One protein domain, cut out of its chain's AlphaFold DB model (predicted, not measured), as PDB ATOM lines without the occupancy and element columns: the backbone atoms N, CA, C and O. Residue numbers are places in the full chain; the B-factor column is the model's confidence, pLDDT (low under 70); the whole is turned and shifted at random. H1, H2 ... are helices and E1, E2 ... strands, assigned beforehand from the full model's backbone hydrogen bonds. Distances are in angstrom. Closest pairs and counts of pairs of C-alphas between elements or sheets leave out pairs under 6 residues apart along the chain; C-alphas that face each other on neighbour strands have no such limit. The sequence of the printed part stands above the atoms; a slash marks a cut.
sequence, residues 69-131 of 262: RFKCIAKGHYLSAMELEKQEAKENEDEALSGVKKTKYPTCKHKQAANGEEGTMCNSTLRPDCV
ATOM      1  N   ARG A  69      16.238  37.622  26.865       92.44
ATOM      2  CA  ARG A  69      16.706  36.237  26.886       92.44
ATOM      3  C   ARG A  69      17.601  35.939  25.683       92.44
ATOM      4  O   ARG A  69      17.579  36.611  24.657       92.44
ATOM      5  N   PHE A  70      18.401  34.902  25.834       93.88
ATOM      6  CA  PHE A  70      19.347  34.403  24.855       93.88
ATOM      7  C   PHE A  70      18.994  32.964  24.514       93.88
ATOM      8  O   PHE A  70      18.551  32.206  25.375       93.88
ATOM      9  N   LYS A  71      19.215  32.579  23.260       92.94
ATOM     10  CA  LYS A  71      18.942  31.249  22.728       92.94
ATOM     11  C   LYS A  71      20.236  30.577  22.290       92.94
ATOM     12  O   LYS A  71      21.068  31.159  21.591       92.94
ATOM     13  N   CYS A  72      20.406  29.324  22.694       92.81
ATOM     14  CA  CYS A  72      21.490  28.468  22.236       92.81
ATOM     15  C   CYS A  72      21.254  28.051  20.784       92.81
ATOM     16  O   CYS A  72      20.248  27.415  20.483       92.81
ATOM     17  N   ILE A  73      22.211  28.345  19.902       91.25
ATOM     18  CA  ILE A  73      22.066  28.069  18.465       91.25
ATOM     19  C   ILE A  73      21.986  26.561  18.178       91.25
ATOM     20  O   ILE A  73      21.210  26.141  17.329       91.25
ATOM     21  N   ALA A  74      22.743  25.729  18.902       90.19
ATOM     22  CA  ALA A  74      22.782  24.291  18.632       90.19
ATOM     23  C   ALA A  74      21.563  23.508  19.147       90.19
ATOM     24  O   ALA A  74      21.212  22.484  18.566       90.19
ATOM     25  N   LYS A  75      20.972  23.920  20.278       86.50
ATOM     26  CA  LYS A  75      19.969  23.115  21.009       86.50
ATOM     27  C   LYS A  75      18.701  23.874  21.402       86.50
ATOM     28  O   LYS A  75      17.792  23.271  21.952       86.50
ATOM     29  N   GLY A  76      18.636  25.182  21.163       88.00
ATOM     30  CA  GLY A  76      17.456  25.997  21.458       88.00
ATOM     31  C   GLY A  76      17.233  26.331  22.935       88.00
ATOM     32  O   GLY A  76      16.237  26.972  23.242       88.00
ATOM     33  N   HIS A  77      18.135  25.946  23.846       89.25
ATOM     34  CA  HIS A  77      18.017  26.290  25.268       89.25
ATOM     35  C   HIS A  77      17.992  27.805  25.484       89.25
ATOM     36  O   HIS A  77      18.797  28.523  24.882       89.25
ATOM     37  N   TYR A  78      17.128  28.257  26.389       90.81
ATOM     38  CA  TYR A  78      17.024  29.658  26.767       90.81
ATOM     39  C   TYR A  78      17.862  29.975  28.003       90.81
ATOM     40  O   TYR A  78      18.002  29.150  28.902       90.81
ATOM     41  N   LEU A  79      18.405  31.186  28.037       91.69
ATOM     42  CA  LEU A  79      19.101  31.753  29.183       91.69
ATOM     43  C   LEU A  79      18.640  33.202  29.349       91.69
ATOM     44  O   LEU A  79      18.666  33.966  28.387       91.69
ATOM     45  N   SER A  80      18.187  33.603  30.531       92.00
ATOM     46  CA  SER A  80      17.831  35.004  30.783       92.00
ATOM     47  C   SER A  80      19.073  35.900  30.797       92.00
ATOM     48  O   SER A  80      20.181  35.437  31.071       92.00
ATOM     49  N   ALA A  81      18.895  37.202  30.557       88.12
ATOM     50  CA  ALA A  81      19.984  38.173  30.674       88.12
ATOM     51  C   ALA A  81      20.668  38.115  32.056       88.12
ATOM     52  O   ALA A  81      21.890  38.092  32.136       88.12
ATOM     53  N   MET A  82      19.895  37.963  33.138       87.88
ATOM     54  CA  MET A  82      20.430  37.837  34.501       87.88
ATOM     55  C   MET A  82      21.262  36.557  34.702       87.88
ATOM     56  O   MET A  82      22.258  36.558  35.424       87.88
ATOM     57  N   GLU A  83      20.841  35.432  34.120       91.06
ATOM     58  CA  GLU A  83      21.612  34.185  34.172       91.06
ATOM     59  C   GLU A  83      22.891  34.285  33.345       91.06
ATOM     60  O   GLU A  83      23.932  33.790  33.780       91.06
ATOM     61  N   LEU A  84      22.825  34.961  32.195       89.00
ATOM     62  CA  LEU A  84      23.990  35.218  31.367       89.00
ATOM     63  C   LEU A  84      25.009  36.103  32.094       89.00
ATOM     64  O   LEU A  84      26.172  35.728  32.171       89.00
ATOM     65  N   GLU A  85      24.576  37.206  32.708       88.69
ATOM     66  CA  GLU A  85      25.442  38.088  33.503       88.69
ATOM     67  C   GLU A  85      26.169  37.322  34.616       88.69
ATOM     68  O   GLU A  85      27.374  37.476  34.818       88.69
ATOM     69  N   LYS A  86      25.454  36.436  35.323       89.00
ATOM     70  CA  LYS A  86      26.055  35.569  36.350       89.00
ATOM     71  C   LYS A  86      27.077  34.599  35.765       89.00
ATOM     72  O   LYS A  86      28.053  34.275  36.440       89.00
ATOM     73  N   GLN A  87      26.836  34.090  34.561       87.50
ATOM     74  CA  GLN A  87      27.770  33.201  33.883       87.50
ATOM     75  C   GLN A  87      29.025  33.960  33.442       87.50
ATOM     76  O   GLN A  87      30.131  33.508  33.717       87.50
ATOM     77  N   GLU A  88      28.861  35.128  32.823       85.56
ATOM     78  CA  GLU A  88      29.969  35.966  32.364       85.56
ATOM     79  C   GLU A  88      30.824  36.477  33.529       85.56
ATOM     80  O   GLU A  88      32.045  36.538  33.412       85.56
ATOM     81  N   ALA A  89      30.214  36.793  34.678       86.25
ATOM     82  CA  ALA A  89      30.947  37.149  35.891       86.25
ATOM     83  C   ALA A  89      31.889  36.019  36.341       86.25
ATOM     84  O   ALA A  89      33.068  36.274  36.581       86.25
ATOM     85  N   LYS A  90      31.397  34.773  36.367       83.69
ATOM     86  CA  LYS A  90      32.215  33.591  36.687       83.69
ATOM     87  C   LYS A  90      33.307  33.343  35.650       83.69
ATOM     88  O   LYS A  90      34.439  33.064  36.014       83.69
ATOM     89  N   GLU A  91      32.992  33.487  34.364       80.75
ATOM     90  CA  GLU A  91      33.978  33.310  33.291       80.75
ATOM     91  C   GLU A  91      35.105  34.353  33.361       80.75
ATOM     92  O   GLU A  91      36.255  34.017  33.096       80.75
ATOM     93  N   ASN A  92      34.809  35.598  33.754       80.31
ATOM     94  CA  ASN A  92      35.838  36.623  33.956       80.31
ATOM     95  C   ASN A  92      36.750  36.296  35.153       80.31
ATOM     96  O   ASN A  92      37.955  36.544  35.088       80.31
ATOM     97  N   GLU A  93      36.191  35.753  36.240       80.75
ATOM     98  CA  GLU A  93      36.978  35.254  37.376       80.75
ATOM     99  C   GLU A  93      37.887  34.097  36.929       80.75
ATOM    100  O   GLU A  93      39.098  34.139  37.150       80.75
ATOM    101  N   ASP A  94      37.339  33.116  36.207       78.19
ATOM    102  CA  ASP A  94      38.086  31.968  35.686       78.19
ATOM    103  C   ASP A  94      39.180  32.375  34.679       78.19
ATOM    104  O   ASP A  94      40.274  31.803  34.692       78.19
ATOM    105  N   GLU A  95      38.934  33.369  33.816       80.06
ATOM    106  CA  GLU A  95      39.935  33.938  32.895       80.06
ATOM    107  C   GLU A  95      41.097  34.574  33.671       80.06
ATOM    108  O   GLU A  95      42.261  34.344  33.332       80.06
ATOM    109  N   ALA A  96      40.803  35.315  34.746       79.56
ATOM    110  CA  ALA A  96      41.824  35.927  35.598       79.56
ATOM    111  C   ALA A  96      42.702  34.884  36.318       79.56
ATOM    112  O   ALA A  96      43.886  35.134  36.549       79.56
ATOM    113  N   LEU A  97      42.142  33.714  36.647       80.06
ATOM    114  CA  LEU A  97      42.852  32.600  37.288       80.06
ATOM    115  C   LEU A  97      43.627  31.714  36.299       80.06
ATOM    116  O   LEU A  97      44.753  31.311  36.585       80.06
ATOM    117  N   SER A  98      43.026  31.373  35.157       78.00
ATOM    118  CA  SER A  98      43.559  30.380  34.210       78.00
ATOM    119  C   SER A  98      44.385  30.978  33.067       78.00
ATOM    120  O   SER A  98      45.130  30.254  32.406       78.00
ATOM    121  N   GLY A  99      44.245  32.280  32.798       74.50
ATOM    122  CA  GLY A  99      44.854  32.954  31.646       74.50
ATOM    123  C   GLY A  99      44.239  32.573  30.291       74.50
ATOM    124  O   GLY A  99      44.735  33.010  29.247       74.50
ATOM    125  N   VAL A 100      43.172  31.765  30.275       74.38
ATOM    126  CA  VAL A 100      42.444  31.395  29.055       74.38
ATOM    127  C   VAL A 100      41.501  32.530  28.675       74.38
ATOM    128  O   VAL A 100      40.554  32.823  29.398       74.38
ATOM    129  N   LYS A 101      41.740  33.150  27.515       73.19
ATOM    130  CA  LYS A 101      40.911  34.260  27.024       73.19
ATOM    131  C   LYS A 101      39.482  33.818  26.728       73.19
ATOM    132  O   LYS A 101      39.277  32.836  26.008       73.19
ATOM    133  N   LYS A 102      38.504  34.603  27.187       73.38
ATOM    134  CA  LYS A 102      37.093  34.383  26.856       73.38
ATOM    135  C   LYS A 102      36.808  34.535  25.364       73.38
ATOM    136  O   LYS A 102      37.473  35.277  24.633       73.38
ATOM    137  N   THR A 103      35.776  33.835  24.903       76.31
ATOM    138  CA  THR A 103      35.278  33.974  23.535       76.31
ATOM    139  C   THR A 103      34.569  35.313  23.347       76.31
ATOM    140  O   THR A 103      34.023  35.886  24.284       76.31
ATOM    141  N   LYS A 104      34.535  35.812  22.104       82.81
ATOM    142  CA  LYS A 104      33.849  37.075  21.764       82.81
ATOM    143  C   LYS A 104      32.338  37.033  22.031       82.81
ATOM    144  O   LYS A 104      31.737  38.069  22.282       82.81
ATOM    145  N   TYR A 105      31.739  35.851  21.924       85.69
ATOM    146  CA  TYR A 105      30.311  35.630  22.124       85.69
ATOM    147  C   TYR A 105      30.093  34.663  23.287       85.69
ATOM    148  O   TYR A 105      30.880  33.718  23.417       85.69
ATOM    149  N   PRO A 106      29.034  34.858  24.086       89.12
ATOM    150  CA  PRO A 106      28.731  33.978  25.203       89.12
ATOM    151  C   PRO A 106      28.392  32.560  24.732       89.12
ATOM    152  O   PRO A 106      27.889  32.347  23.624       89.12
ATOM    153  N   THR A 107      28.666  31.569  25.582       91.25
ATOM    154  CA  THR A 107      28.466  30.144  25.269       91.25
ATOM    155  C   THR A 107      27.474  29.488  26.218       91.25
ATOM    156  O   THR A 107      27.324  29.878  27.366       91.25
ATOM    157  N   CYS A 108      26.765  28.472  25.745       90.81
ATOM    158  CA  CYS A 108      25.751  27.761  26.505       90.81
ATOM    159  C   CYS A 108      26.397  26.755  27.466       90.81
ATOM    160  O   CYS A 108      27.066  25.824  27.021       90.81
ATOM    161  N   LYS A 109      26.138  26.880  28.774       88.81
ATOM    162  CA  LYS A 109      26.642  25.947  29.806       88.81
ATOM    163  C   LYS A 109      25.612  24.917  30.272       88.81
ATOM    164  O   LYS A 109      25.794  24.277  31.303       88.81
ATOM    165  N   HIS A 110      24.527  24.738  29.520       88.06
ATOM    166  CA  HIS A 110      23.558  23.685  29.810       88.06
ATOM    167  C   HIS A 110      24.225  22.304  29.723       88.06
ATOM    168  O   HIS A 110      24.874  21.990  28.716       88.06
ATOM    169  N   LYS A 111      24.026  21.481  30.761       83.19
ATOM    170  CA  LYS A 111      24.408  20.063  30.765       83.19
ATOM    171  C   LYS A 111      23.377  19.271  29.969       83.19
ATOM    172  O   LYS A 111      22.194  19.312  30.299       83.19
ATOM    173  N   GLN A 112      23.806  18.547  28.942       67.25
ATOM    174  CA  GLN A 112      22.914  17.639  28.223       67.25
ATOM    175  C   GLN A 112      22.858  16.311  28.968       67.25
ATOM    176  O   GLN A 112      23.745  15.483  28.800       67.25
ATOM    177  N   ALA A 113      21.837  16.092  29.793       61.19
ATOM    178  CA  ALA A 113      21.601  14.759  30.328       61.19
ATOM    179  C   ALA A 113      21.113  13.855  29.186       61.19
ATOM    180  O   ALA A 113      19.996  14.016  28.696       61.19
ATOM    181  N   ALA A 114      21.950  12.916  28.752       55.25
ATOM    182  CA  ALA A 114      21.505  11.784  27.957       55.25
ATOM    183  C   ALA A 114      21.347  10.596  28.912       55.25
ATOM    184  O   ALA A 114      22.314  10.158  29.522       55.25
ATOM    185  N   ASN A 115      20.118  10.106  29.068       54.41
ATOM    186  CA  ASN A 115      19.824   8.746  29.534       54.41
ATOM    187  C   ASN A 115      20.553   8.278  30.818       54.41
ATOM    188  O   ASN A 115      20.963   7.126  30.900       54.41
ATOM    189  N   GLY A 116      20.687   9.140  31.833       53.94
ATOM    190  CA  GLY A 116      21.258   8.760  33.134       53.94
ATOM    191  C   GLY A 116      22.787   8.835  33.251       53.94
ATOM    192  O   GLY A 116      23.314   8.437  34.285       53.94
ATOM    193  N   GLU A 117      23.492   9.376  32.253       57.91
ATOM    194  CA  GLU A 117      24.940   9.634  32.316       57.91
ATOM    195  C   GLU A 117      25.269  11.103  32.655       57.91
ATOM    196  O   GLU A 117      24.449  12.010  32.459       57.91
ATOM    197  N   GLU A 118      26.484  11.353  33.168       57.09
ATOM    198  CA  GLU A 118      27.003  12.707  33.399       57.09
ATOM    199  C   GLU A 118      27.081  13.476  32.072       57.09
ATOM    200  O   GLU A 118      27.941  13.247  31.224       57.09
ATOM    201  N   GLY A 119      26.135  14.394  31.886       65.06
ATOM    202  CA  GLY A 119      25.946  15.109  30.633       65.06
ATOM    203  C   GLY A 119      27.117  15.992  30.208       65.06
ATOM    204  O   GLY A 119      27.654  16.765  31.007       65.06
ATOM    205  N   THR A 120      27.451  15.956  28.916       78.25
ATOM    206  CA  THR A 120      28.428  16.866  28.306       78.25
ATOM    207  C   THR A 120      27.888  18.299  28.243       78.25
ATOM    208  O   THR A 120      26.687  18.547  28.083       78.25
ATOM    209  N   MET A 121      28.785  19.277  28.396       84.69
ATOM    210  CA  MET A 121      28.445  20.700  28.291       84.69
ATOM    211  C   MET A 121      28.195  21.085  26.838       84.69
ATOM    212  O   MET A 121      29.008  20.776  25.970       84.69
ATOM    213  N   CYS A 122      27.105  21.812  26.576       87.50
ATOM    214  CA  CYS A 122      26.740  22.223  25.219       87.50
ATOM    215  C   CYS A 122      27.820  23.090  24.540       87.50
ATOM    216  O   CYS A 122      28.153  22.857  23.383       87.50
ATOM    217  N   ASN A 123      28.336  24.107  25.239       88.94
ATOM    218  CA  ASN A 123      29.341  25.087  24.797       88.94
ATOM    219  C   ASN A 123      29.066  25.826  23.464       88.94
ATOM    220  O   ASN A 123      29.872  26.653  23.047       88.94
ATOM    221  N   SER A 124      27.920  25.606  22.814       91.56
ATOM    222  CA  SER A 124      27.495  26.351  21.622       91.56
ATOM    223  C   SER A 124      27.261  27.828  21.932       91.56
ATOM    224  O   SER A 124      26.797  28.167  23.018       91.56
ATOM    225  N   THR A 125      27.462  28.698  20.945       93.50
ATOM    226  CA  THR A 125      27.172  30.134  21.051       93.50
ATOM    227  C   THR A 125      25.715  30.406  21.436       93.50
ATOM    228  O   THR A 125      24.785  29.760  20.932       93.50
ATOM    229  N   LEU A 126      25.541  31.368  22.341       93.31
ATOM    230  CA  LEU A 126      24.276  32.003  22.680       93.31
ATOM    231  C   LEU A 126      24.113  33.257  21.818       93.31
ATOM    232  O   LEU A 126      25.045  34.047  21.669       93.31
ATOM    233  N   ARG A 127      22.920  33.447  21.265       92.50
ATOM    234  CA  ARG A 127      22.518  34.679  20.575       92.50
ATOM    235  C   ARG A 127      21.330  35.310  21.294       92.50
ATOM    236  O   ARG A 127      20.612  34.570  21.964       92.50
ATOM    237  N   PRO A 128      21.084  36.620  21.153       92.62
ATOM    238  CA  PRO A 128      19.809  37.200  21.554       92.62
ATOM    239  C   PRO A 128      18.652  36.414  20.934       92.62
ATOM    240  O   PRO A 128      18.736  35.982  19.775       92.62
ATOM    241  N   ASP A 129      17.603  36.192  21.715       93.50
ATOM    242  CA  ASP A 129      16.399  35.544  21.221       93.50
ATOM    243  C   ASP A 129      15.536  36.545  20.458       93.50
ATOM    244  O   ASP A 129      14.549  37.060  20.966       93.50
ATOM    245  N   CYS A 130      15.947  36.840  19.233       92.06
ATOM    246  CA  CYS A 130      15.189  37.662  18.306       92.06
ATOM    247  C   CYS A 130      15.010  36.878  17.014       92.06
ATOM    248  O   CYS A 130      15.981  36.285  16.530       92.06
ATOM    249  N   VAL A 131      13.806  36.913  16.450       90.69
ATOM    250  CA  VAL A 131      13.535  36.422  15.095       90.69
ATOM    251  C   VAL A 131      14.083  37.451  14.106       90.69
ATOM    252  O   VAL A 131      13.674  38.611  14.116       90.69
TER     253      VAL A 131
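Overview. This is residues 69 to 131 of the 262 residues of the protein "NAD-dependent protein deacylase sirtuin-5, mitochondrial" of Hondaea fermentalgiana (UniProt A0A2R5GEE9). A small sheet of three short strands has one long helix, H1, leading away from it, and a long loop that comes back beside H1 to the sheet and reaches out in a second arm tipped by residues 112 to 119. The 63 printed residues hold E1, E2, H1 and E3 in that order; the sheet runs E2, E1, E3, all antiparallel. The class is mixed, helices and strands, with under half of the residues, 30, in named elements. The whole is flat, 34 by 33 by 17 A, and only just compact, close to loose, with a radius of gyration of the C-alphas of 12.6 A.

Along the chain. Find C-alpha 69 at (16.706, 36.237, 26.886), where E1 begins; it runs through residues 69 to 72. E2 is residues 78 to 80, 6.7 A long. H1, residues 81 to 98, runs 25.1 A to C-alpha 98 at (43.559, 30.380, 34.210). E3, residues 126 to 130, runs 11.6 A to C-alpha 130 at (15.189, 37.662, 18.306).

Arrangement. Look first at inner strand E1. E1 and E2 form a hairpin, with N 70 and O 79 2.7 A apart, within hydrogen-bond range. Across the antiparallel neighbour strands E1 and E3, N 71 of E1 and O 127 of E3 are 2.8 A apart, within hydrogen-bond range. H1 is on the sheet at a height of 11.8 A, but only just, its local plane fitted to 6 C-alphas; it lies over E2, along the strands at 23 degrees on the local plane. The closest C-alphas of E1 and H1 are those of Arg 69 and Ala 81, 5.4 A apart. E2, H1 and E3 form a split strand-helix-strand unit, two strands of one sheet with a helix between them along the chain and another strand, E1, between them in the sheet, and its crossover is right-handed. In H1 every O i to N i+4 pair is within range.

Size, cuts and confidence. The C-alphas farthest apart are those of Leu 97 and Val 131, at 37.0 A. The printed part has no cut. The link from H1 to E3, 27 residues, is long; in it residues 111 to 112 pair antiparallel with 120 to 121. The model's confidence is under 70 at residues 112 to 119.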